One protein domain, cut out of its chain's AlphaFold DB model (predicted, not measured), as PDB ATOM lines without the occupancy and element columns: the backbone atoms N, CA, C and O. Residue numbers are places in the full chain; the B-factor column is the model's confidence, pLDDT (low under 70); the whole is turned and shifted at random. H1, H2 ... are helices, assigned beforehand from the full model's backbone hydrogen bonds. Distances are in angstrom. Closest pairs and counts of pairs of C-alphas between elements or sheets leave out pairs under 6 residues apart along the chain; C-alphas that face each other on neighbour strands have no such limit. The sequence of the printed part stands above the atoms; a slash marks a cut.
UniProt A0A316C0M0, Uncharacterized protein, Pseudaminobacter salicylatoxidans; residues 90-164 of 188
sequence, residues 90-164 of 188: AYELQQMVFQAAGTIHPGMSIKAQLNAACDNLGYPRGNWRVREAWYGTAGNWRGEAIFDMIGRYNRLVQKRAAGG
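Overview. This is residues 90 to 164 of the 188 residues of an uncharacterized protein of Pseudaminobacter salicylatoxidans (UniProt A0A316C0M0). One long helix, H4, makes a base along the longest axis, and H2 stands on it like a post, about perpendicular, with its last residues meeting H4 about halfway along. H1 crosses H2 at nearly a right angle, its last residues packing on H2, while the short H3 and the loops before and after it make a loosely built region towards the first residues of H4; residues 158 to 164, of which 158 to 163 belong to H4, stick out at the other end. The printed part has 75 residues with four named helices, in the order H1, H2, H3, H4 along the chain, and no named strand. The class is all helix, with 50 of the 75 printed residues in the helices. The whole is compact, with a radius of gyration of the C-alphas of 13.0 A, and the C-alphas span 41 by 30 by 23 A along their three main axes.

Along the chain. The longest helix is H4, residues 143 to 163, which measures 30.2 A from first to last C-alpha. Its C-alpha 143 is at (252.283, 242.795, 153.409) and its C-alpha 163 is at (237.675, 265.021, 139.185). H2 holds residues 110 to 121 and measures 16.5 A from first to last C-alpha. H1 holds residues 90 to 101 and also measures 16.5 A; its C-alpha 90 is at (247.662, 238.137, 143.069). H3, residues 130 to 134, is the shortest, with 5.5 A from first to last C-alpha.

Arrangement. H4 touches each of the other three helices. H2 and H4 touch, with 5 pairs of C-alphas within 8 A, and their lines are about perpendicular, at 79 degrees. The closest C-alphas are those of Leu 121 and Arg 152, 5.5 A apart; H2 touches H4 with residues 120 to 121 alone, and H4 touches H2 with residues 149 to 156 alone. H1 and H4 only just touch, with 3 pairs of C-alphas within 8 A, the closest being those of Met 96 and Tyr 153 at 6.9 A. These two run the same way at a steep tilt of 35.3 degrees, only just past shallow. H1 and H2 touch with 16 pairs of C-alphas within 8 A, and their lines are about perpendicular, at 85 degrees. Their closest C-alphas are those of Ala 101 and Ala 117, 3.8 A apart, and H1 touches H2 with residues 97 to 101 alone. H3 and H4 only just touch, with 3 pairs of C-alphas within 8 A; the closest are those of Trp 134 and Ala 145, 5.9 A apart, and H4 touches H3 with residues 145 to 146 alone. H3 is apart from H1 and from H2. In H1, H2, H3 and H4 every backbone O of residue i is within hydrogen-bond range of the N of residue i+4 inside the helix.

Size, cuts and confidence. The two C-alphas farthest apart are those of Ala 138 and Gly 164, at 42.8 A, and the first and last printed C-alphas, of Ala 90 and Gly 164, are 29.1 A apart. The printed part has no cut, and the links from H1 to H2, from H2 to H3 and from H3 to H4 are short but not tight, with 8 residues each. Residues 106 to 111, of which 110 to 111 belong to H2, stand free, and so do residues 158 to 164. Without these stretches the body has 62 residues and spans 37 by 22 by 20 A. The mean pLDDT of the printed part is 78.5; residues 125 to 141 and 163 to 164 are under 70, and H3 has a mean of 57.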
ATOM      1  N   ALA A  90     246.993 237.857 144.326       72.44
ATOM      2  CA  ALA A  90     247.662 238.137 143.069       72.44
ATOM      3  C   ALA A  90     246.675 238.558 141.970       72.44
ATOM      4  O   ALA A  90     246.977 239.472 141.206       72.44
ATOM      5  N   TYR A  91     245.502 237.926 141.899       79.81
ATOM      6  CA  TYR A  91     244.441 238.287 140.964       79.81
ATOM      7  C   TYR A  91     243.856 239.668 141.278       79.81
ATOM      8  O   TYR A  91     243.722 240.490 140.375       79.81
ATOM      9  N   GLU A  92     243.569 239.970 142.544       81.81
ATOM     10  CA  GLU A  92     243.063 241.294 142.934       81.81
ATOM     11  C   GLU A  92     244.069 242.404 142.625       81.81
ATOM     12  O   GLU A  92     243.722 243.429 142.035       81.81
ATOM     13  N   LEU A  93     245.343 242.180 142.950       81.56
ATOM     14  CA  LEU A  93     246.417 243.115 142.630       81.56
ATOM     15  C   LEU A  93     246.579 243.267 141.119       81.56
ATOM     16  O   LEU A  93     246.702 244.388 140.631       81.56
ATOM     17  N   GLN A  94     246.496 242.178 140.352       81.19
ATOM     18  CA  GLN A  94     246.499 242.241 138.891       81.19
ATOM     19  C   GLN A  94     245.360 243.126 138.363       81.19
ATOM     20  O   GLN A  94     245.596 243.954 137.480       81.19
ATOM     21  N   GLN A  95     244.151 242.999 138.917       85.12
ATOM     22  CA  GLN A  95     243.018 243.845 138.542       85.12
ATOM     23  C   GLN A  95     243.248 245.314 138.913       85.12
ATOM     24  O   GLN A  95     242.995 246.191 138.087       85.12
ATOM     25  N   MET A  96     243.800 245.603 140.095       86.75
ATOM     26  CA  MET A  96     244.153 246.974 140.489       86.75
ATOM     27  C   MET A  96     245.161 247.604 139.524       86.75
ATOM     28  O   MET A  96     244.980 248.748 139.104       86.75
ATOM     29  N   VAL A  97     246.201 246.865 139.123       86.06
ATOM     30  CA  VAL A  97     247.193 247.346 138.146       86.06
ATOM     31  C   VAL A  97     246.545 247.603 136.790       86.06
ATOM     32  O   VAL A  97     246.793 248.642 136.176       86.06
ATOM     33  N   PHE A  98     245.689 246.687 136.338       85.44
ATOM     34  CA  PHE A  98     244.967 246.835 135.082       85.44
ATOM     35  C   PHE A  98     244.063 248.079 135.089       85.44
ATOM     36  O   PHE A  98     244.141 248.913 134.190       85.44
ATOM     37  N   GLN A  99     243.277 248.278 136.148       87.81
ATOM     38  CA  GLN A  99     242.413 249.454 136.313       87.81
ATOM     39  C   GLN A  99     243.215 250.756 136.484       87.81
ATOM     40  O   GLN A  99     242.775 251.845 136.079       87.81
ATOM     41  N   ALA A 100     244.405 250.672 137.078       88.00
ATOM     42  CA  ALA A 100     245.317 251.797 137.200       88.00
ATOM     43  C   ALA A 100     245.948 252.193 135.860       88.00
ATOM     44  O   ALA A 100     246.178 253.384 135.655       88.00
ATOM     45  N   ALA A 101     246.173 251.252 134.934       86.94
ATOM     46  CA  ALA A 101     246.678 251.552 133.589       86.94
ATOM     47  C   ALA A 101     245.756 252.510 132.816       86.94
ATOM     48  O   ALA A 101     246.230 253.306 132.008       86.94
ATOM     49  N   GLY A 102     244.455 252.498 133.127       86.94
ATOM     50  CA  GLY A 102     243.460 253.340 132.470       86.94
ATOM     51  C   GLY A 102     243.096 252.806 131.087       86.94
ATOM     52  O   GLY A 102     243.171 251.605 130.836       86.94
ATOM     53  N   THR A 103     242.663 253.689 130.190       88.88
ATOM     54  CA  THR A 103     242.245 253.301 128.839       88.88
ATOM     55  C   THR A 103     243.423 252.732 128.047       88.88
ATOM     56  O   THR A 103     244.398 253.431 127.780       88.88
ATOM     57  N   ILE A 104     243.322 251.463 127.644       84.62
ATOM     58  CA  ILE A 104     244.324 250.794 126.810       84.62
ATOM     59  C   ILE A 104     243.923 250.951 125.344       84.62
ATOM     60  O   ILE A 104     242.838 250.539 124.938       84.62
ATOM     61  N   HIS A 105     244.814 251.528 124.541       84.31
ATOM     62  CA  HIS A 105     244.585 251.720 123.111       84.31
ATOM     63  C   HIS A 105     245.157 250.560 122.276       84.31
ATOM     64  O   HIS A 105     246.198 249.997 122.636       84.31
ATOM     65  N   PRO A 106     244.537 250.224 121.129       87.06
ATOM     66  CA  PRO A 106     245.124 249.299 120.164       87.06
ATOM     67  C   PRO A 106     246.533 249.748 119.747       87.06
ATOM     68  O   PRO A 106     246.766 250.926 119.488       87.06
ATOM     69  N   GLY A 107     247.485 248.814 119.709       90.38
ATOM     70  CA  GLY A 107     248.898 249.099 119.412       90.38
ATOM     71  C   GLY A 107     249.746 249.522 120.622       90.38
ATOM     72  O   GLY A 107     250.966 249.636 120.504       90.38
ATOM     73  N   MET A 108     249.150 249.703 121.805       87.31
ATOM     74  CA  MET A 108     249.900 250.007 123.025       87.31
ATOM     75  C   MET A 108     250.642 248.768 123.539       87.31
ATOM     76  O   MET A 108     250.032 247.761 123.898       87.31
ATOM     77  N   SER A 109     251.972 248.851 123.625       88.44
ATOM     78  CA  SER A 109     252.786 247.763 124.182       88.44
ATOM     79  C   SER A 109     252.462 247.489 125.658       88.44
ATOM     80  O   SER A 109     252.128 248.406 126.409       88.44
ATOM     81  N   ILE A 110     252.666 246.246 126.108       84.06
ATOM     82  CA  ILE A 110     252.517 245.851 127.524       84.06
ATOM     83  C   ILE A 110     253.376 246.745 128.435       84.06
ATOM     84  O   ILE A 110     252.926 247.196 129.484       84.06
ATOM     85  N   LYS A 111     254.599 247.085 128.003       84.94
ATOM     86  CA  LYS A 111     255.482 248.012 128.728       84.94
ATOM     87  C   LYS A 111     254.847 249.394 128.903       84.94
ATOM     88  O   LYS A 111     254.963 249.985 129.972       84.94
ATOM     89  N   ALA A 112     254.195 249.916 127.866       85.56
ATOM     90  CA  ALA A 112     253.521 251.207 127.936       85.56
ATOM     91  C   ALA A 112     252.317 251.166 128.892       85.56
ATOM     92  O   ALA A 112     252.142 252.105 129.662       85.56
ATOM     93  N   GLN A 113     251.550 250.071 128.906       86.88
ATOM     94  CA  GLN A 113     250.437 249.874 129.847       86.88
ATOM     95  C   GLN A 113     250.932 249.841 131.303       86.88
ATOM     96  O   GLN A 113     250.397 250.540 132.161       86.88
ATOM     97  N   LEU A 114     252.012 249.099 131.571       82.88
ATOM     98  CA  LEU A 114     252.635 249.043 132.897       82.88
ATOM     99  C   LEU A 114     253.189 250.405 133.333       82.88
ATOM    100  O   LEU A 114     253.008 250.797 134.482       82.88
ATOM    101  N   ASN A 115     253.826 251.151 132.427       84.69
ATOM    102  CA  ASN A 115     254.308 252.500 132.726       84.69
ATOM    103  C   ASN A 115     253.155 253.467 133.031       84.69
ATOM    104  O   ASN A 115     253.266 254.248 133.970       84.69
ATOM    105  N   ALA A 116     252.043 253.387 132.294       87.06
ATOM    106  CA  ALA A 116     250.851 254.185 132.575       87.06
ATOM    107  C   ALA A 116     250.267 253.856 133.961       87.06
ATOM    108  O   ALA A 116     249.941 254.761 134.730       87.06
ATOM    109  N   ALA A 117     250.215 252.570 134.325       87.12
ATOM    110  CA  ALA A 117     249.818 252.152 135.668       87.12
ATOM    111  C   ALA A 117     250.776 252.696 136.745       87.12
ATOM    112  O   ALA A 117     250.318 253.186 137.775       87.12
ATOM    113  N   CYS A 118     252.092 252.666 136.501       84.38
ATOM    114  CA  CYS A 118     253.092 253.228 137.417       84.38
ATOM    115  C   CYS A 118     252.867 254.721 137.650       84.38
ATOM    116  O   CYS A 118     252.812 255.155 138.801       84.38
ATOM    117  N   ASP A 119     252.716 255.484 136.567       87.12
ATOM    118  CA  ASP A 119     252.521 256.931 136.625       87.12
ATOM    119  C   ASP A 119     251.240 257.267 137.415       87.12
ATOM    120  O   ASP A 119     251.257 258.132 138.292       87.12
ATOM    121  N   ASN A 120     250.152 256.522 137.185       87.94
ATOM    122  CA  ASN A 120     248.874 256.720 137.877       87.94
ATOM    123  C   ASN A 120     248.902 256.300 139.358       87.94
ATOM    124  O   ASN A 120     248.253 256.941 140.185       87.94
ATOM    125  N   LEU A 121     249.660 255.259 139.715       86.94
ATOM    126  CA  LEU A 121     249.869 254.825 141.106       86.94
ATOM    127  C   LEU A 121     250.951 255.650 141.833       86.94
ATOM    128  O   LEU A 121     251.150 255.508 143.046       86.94
ATOM    129  N   GLY A 122     251.658 256.528 141.117       85.44
ATOM    130  CA  GLY A 122     252.726 257.365 141.663       85.44
ATOM    131  C   GLY A 122     253.994 256.583 142.013       85.44
ATOM    132  O   GLY A 122     254.701 256.954 142.954       85.44
ATOM    133  N   TYR A 123     254.264 255.484 141.306       82.56
ATOM    134  CA  TYR A 123     255.545 254.790 141.391       82.56
ATOM    135  C   TYR A 123     256.562 255.458 140.456       82.56
ATOM    136  O   TYR A 123     256.243 255.729 139.298       82.56
ATOM    137  N   PRO A 124     257.805 255.699 140.907       75.44
ATOM    138  CA  PRO A 124     258.863 256.153 140.014       75.44
ATOM    139  C   PRO A 124     259.129 255.103 138.925       75.44
ATOM    140  O   PRO A 124     259.216 253.899 139.191       75.44
ATOM    141  N   ARG A 125     259.256 255.568 137.680       68.50
ATOM    142  CA  ARG A 125     259.490 254.703 136.518       68.50
ATOM    143  C   ARG A 125     260.752 253.861 136.732       68.50
ATOM    144  O   ARG A 125     261.798 254.387 137.092       68.50
ATOM    145  N   GLY A 126     260.646 252.553 136.504       62.84
ATOM    146  CA  GLY A 126     261.754 251.606 136.690       62.84
ATOM    147  C   GLY A 126     261.865 250.980 138.088       62.84
ATOM    148  O   GLY A 126     262.590 249.998 138.234       62.84
ATOM    149  N   ASN A 127     261.097 251.449 139.082       65.31
ATOM    150  CA  ASN A 127     261.062 250.844 140.424       65.31
ATOM    151  C   ASN A 127     260.047 249.708 140.568       65.31
ATOM    152  O   ASN A 127     259.872 249.177 141.663       65.31
ATOM    153  N   TRP A 128     259.425 249.272 139.471       63.88
ATOM    154  CA  TRP A 128     258.631 248.043 139.415       63.88
ATOM    155  C   TRP A 128     259.549 246.809 139.495       63.88
ATOM    156  O   TRP A 128     259.567 245.942 138.623       63.88
ATOM    157  N   ARG A 129     260.396 246.729 140.526       56.06
ATOM    158  CA  ARG A 129     261.136 245.512 140.852       56.06
ATOM    159  C   ARG A 129     260.184 244.608 141.612       56.06
ATOM    160  O   ARG A 129     260.165 244.568 142.836       56.06
ATOM    161  N   VAL A 130     259.367 243.905 140.827       54.38
ATOM    162  CA  VAL A 130     258.325 242.982 141.293       54.38
ATOM    163  C   VAL A 130     258.884 241.967 142.273       54.38
ATOM    164  O   VAL A 130     258.222 241.608 143.226       54.38
ATOM    165  N   ARG A 131     260.111 241.486 142.070       56.44
ATOM    166  CA  ARG A 131     260.530 240.273 142.768       56.44
ATOM    167  C   ARG A 131     260.794 240.476 144.256       56.44
ATOM    168  O   ARG A 131     260.122 239.833 145.031       56.44
ATOM    169  N   GLU A 132     261.675 241.377 144.671       51.66
ATOM    170  CA  GLU A 132     262.031 241.483 146.104       51.66
ATOM    171  C   GLU A 132     261.084 242.370 146.923       51.66
ATOM    172  O   GLU A 132     260.912 242.181 148.128       51.66
ATOM    173  N   ALA A 133     260.476 243.372 146.281       57.00
ATOM    174  CA  ALA A 133     259.540 244.259 146.963       57.00
ATOM    175  C   ALA A 133     258.210 243.551 147.229       57.00
ATOM    176  O   ALA A 133     257.610 243.758 148.279       57.00
ATOM    177  N   TRP A 134     257.775 242.699 146.298       66.12
ATOM    178  CA  TRP A 134     256.519 241.975 146.429       66.12
ATOM    179  C   TRP A 134     256.714 240.617 147.045       66.12
ATOM    180  O   TRP A 134     255.895 240.251 147.868       66.12
ATOM    181  N   TYR A 135     257.790 239.906 146.710       60.69
ATOM    182  CA  TYR A 135     258.088 238.602 147.276       60.69
ATOM    183  C   TYR A 135     259.258 238.720 148.261       60.69
ATOM    184  O   TYR A 135     260.370 239.096 147.899       60.69
ATOM    185  N   GLY A 136     259.002 238.442 149.537       62.47
ATOM    186  CA  GLY A 136     260.020 238.399 150.581       62.47
ATOM    187  C   GLY A 136     260.894 237.147 150.494       62.47
ATOM    188  O   GLY A 136     260.786 236.333 149.572       62.47
ATOM    189  N   THR A 137     261.747 236.957 151.502       48.53
ATOM    190  CA  THR A 137     262.502 235.711 151.682       48.53
ATOM    191  C   THR A 137     261.507 234.550 151.773       48.53
ATOM    192  O   THR A 137     260.555 234.624 152.544       48.53
ATOM    193  N   ALA A 138     261.710 233.503 150.971       57.66
ATOM    194  CA  ALA A 138     260.784 232.381 150.749       57.66
ATOM    195  C   ALA A 138     259.629 232.602 149.746       57.66
ATOM    196  O   ALA A 138     258.754 231.750 149.645       57.66
ATOM    197  N   GLY A 139     259.631 233.677 148.948       60.47
ATOM    198  CA  GLY A 139     258.681 233.809 147.831       60.47
ATOM    199  C   GLY A 139     257.249 234.159 148.254       60.47
ATOM    200  O   GLY A 139     256.325 234.019 147.457       60.47
ATOM    201  N   ASN A 140     257.063 234.625 149.491       65.25
ATOM    202  CA  ASN A 140     255.774 235.058 150.029       65.25
ATOM    203  C   ASN A 140     255.537 236.543 149.780       65.25
ATOM    204  O   ASN A 140     256.488 237.322 149.792       65.25
ATOM    205  N   TRP A 141     254.278 236.957 149.631       69.44
ATOM    206  CA  TRP A 141     253.969 238.371 149.458       69.44
ATOM    207  C   TRP A 141     254.363 239.197 150.693       69.44
ATOM    208  O   TRP A 141     254.032 238.836 151.823       69.44
ATOM    209  N   ARG A 142     255.037 240.335 150.503       75.56
ATOM    210  CA  ARG A 142     255.295 241.300 151.578       75.56
ATOM    211  C   ARG A 142     254.041 242.133 151.819       75.56
ATOM    212  O   ARG A 142     253.638 242.909 150.955       75.56
ATOM    213  N   GLY A 143     253.472 242.027 153.021       75.25
ATOM    214  CA  GLY A 143     252.283 242.795 153.409       75.25
ATOM    215  C   GLY A 143     252.452 244.310 153.228       75.25
ATOM    216  O   GLY A 143     251.548 244.970 152.733       75.25
ATOM    217  N   GLU A 144     253.632 244.858 153.529       79.12
ATOM    218  CA  GLU A 144     253.936 246.289 153.348       79.12
ATOM    219  C   GLU A 144     253.744 246.767 151.901       79.12
ATOM    220  O   GLU A 144     253.159 247.823 151.670       79.12
ATOM    221  N   ALA A 145     254.205 245.982 150.922       78.00
ATOM    222  CA  ALA A 145     254.083 246.327 149.509       78.00
ATOM    223  C   ALA A 145     252.632 246.231 149.022       78.00
ATOM    224  O   ALA A 145     252.180 247.074 148.246       78.00
ATOM    225  N   ILE A 146     251.887 245.245 149.532       79.81
ATOM    226  CA  ILE A 146     250.453 245.107 149.272       79.81
ATOM    227  C   ILE A 146     249.703 246.336 149.805       79.81
ATOM    228  O   ILE A 146     248.972 246.982 149.054       79.81
ATOM    229  N   PHE A 147     249.910 246.702 151.075       84.00
ATOM    230  CA  PHE A 147     249.231 247.849 151.682       84.00
ATOM    231  C   PHE A 147     249.607 249.181 151.018       84.00
ATOM    232  O   PHE A 147     248.734 250.032 150.838       84.00
ATOM    233  N   ASP A 148     250.865 249.364 150.603       84.94
ATOM    234  CA  ASP A 148     251.280 250.545 149.835       84.94
ATOM    235  C   ASP A 148     250.537 250.639 148.490       84.94
ATOM    236  O   ASP A 148     250.004 251.707 148.166       84.94
ATOM    237  N   MET A 149     250.428 249.536 147.736       84.69
ATOM    238  CA  MET A 149     249.683 249.529 146.471       84.69
ATOM    239  C   MET A 149     248.198 249.809 146.683       84.69
ATOM    240  O   MET A 149     247.653 250.670 145.989       84.69
ATOM    241  N   ILE A 150     247.556 249.145 147.648       86.81
ATOM    242  CA  ILE A 150     246.141 249.382 147.969       86.81
ATOM    243  C   ILE A 150     245.933 250.857 148.342       86.81
ATOM    244  O   ILE A 150     245.039 251.522 147.818       86.81
ATOM    245  N   GLY A 151     246.805 251.423 149.181       86.56
ATOM    246  CA  GLY A 151     246.737 252.833 149.569       86.56
ATOM    247  C   GLY A 151     246.887 253.797 148.386       86.56
ATOM    248  O   GLY A 151     246.185 254.810 148.314       86.56
ATOM    249  N   ARG A 152     247.777 253.500 147.434       88.88
ATOM    250  CA  ARG A 152     247.949 254.284 146.195       88.88
ATOM    251  C   ARG A 152     246.745 254.169 145.277       88.88
ATOM    252  O   ARG A 152     246.288 255.186 144.754       88.88
ATOM    253  N   TYR A 153     246.222 252.960 145.118       88.12
ATOM    254  CA  TYR A 153     245.042 252.700 144.310       88.12
ATOM    255  C   TYR A 153     243.823 253.459 144.851       88.12
ATOM    256  O   TYR A 153     243.167 254.183 144.105       88.12
ATOM    257  N   ASN A 154     243.598 253.433 146.165       90.56
ATOM    258  CA  ASN A 154     242.512 254.185 146.799       90.56
ATOM    259  C   ASN A 154     242.638 255.698 146.573       90.56
ATOM    260  O   ASN A 154     241.648 256.360 146.263       90.56
ATOM    261  N   ARG A 155     243.854 256.257 146.640       91.62
ATOM    262  CA  ARG A 155     244.092 257.673 146.297       91.62
ATOM    263  C   ARG A 155     243.774 257.976 144.831       91.62
ATOM    264  O   ARG A 155     243.211 259.030 144.539       91.62
ATOM    265  N   LEU A 156     244.111 257.070 143.914       89.38
ATOM    266  CA  LEU A 156     243.780 257.203 142.494       89.38
ATOM    267  C   LEU A 156     242.261 257.197 142.275       89.38
ATOM    268  O   LEU A 156     241.748 258.064 141.567       89.38
ATOM    269  N   VAL A 157     241.541 256.269 142.908       90.06
ATOM    270  CA  VAL A 157     240.072 256.188 142.848       90.06
ATOM    271  C   VAL A 157     239.437 257.461 143.409       90.06
ATOM    272  O   VAL A 157     238.599 258.070 142.745       90.06
ATOM    273  N   GLN A 158     239.893 257.937 144.570       88.69
ATOM    274  CA  GLN A 158     239.421 259.194 145.162       88.69
ATOM    275  C   GLN A 158     239.689 260.398 144.251       88.69
ATOM    276  O   GLN A 158     238.814 261.245 144.081       88.69
ATOM    277  N   LYS A 159     240.863 260.467 143.611       86.56
ATOM    278  CA  LYS A 159     241.196 261.527 142.648       86.56
ATOM    279  C   LYS A 159     240.280 261.487 141.422       86.56
ATOM    280  O   LYS A 159     239.835 262.541 140.971       86.56
ATOM    281  N   ARG A 160     239.974 260.294 140.899       86.25
ATOM    282  CA  ARG A 160     239.022 260.104 139.788       86.25
ATOM    283  C   ARG A 160     237.608 260.537 140.194       86.25
ATOM    284  O   ARG A 160     236.972 261.274 139.448       86.25
ATOM    285  N   ALA A 161     237.159 260.170 141.394       80.44
ATOM    286  CA  ALA A 161     235.859 260.578 141.931       80.44
ATOM    287  C   ALA A 161     235.766 262.097 142.170       80.44
ATOM    288  O   ALA A 161     234.745 262.713 141.867       80.44
ATOM    289  N   ALA A 162     236.837 262.728 142.661       76.88
ATOM    290  CA  ALA A 162     236.895 264.175 142.873       76.88
ATOM    291  C   ALA A 162     236.942 264.966 141.552       76.88
ATOM    292  O   ALA A 162     236.309 266.016 141.445       76.88
ATOM    293  N   GLY A 163     237.645 264.452 140.538       63.97
ATOM    294  CA  GLY A 163     237.675 265.021 139.185       63.97
ATOM    295  C   GLY A 163     236.400 264.776 138.367       63.97
ATOM    296  O   GLY A 163     236.196 265.438 137.356       63.97
ATOM    297  N   GLY A 164     235.533 263.860 138.814       52.09
ATOM    298  CA  GLY A 164     234.270 263.483 138.170       52.09
ATOM    299  C   GLY A 164     233.045 264.307 138.583       52.09
ATOM    300  O   GLY A 164     231.940 264.006 138.141       52.09
TER     301      GLY A 164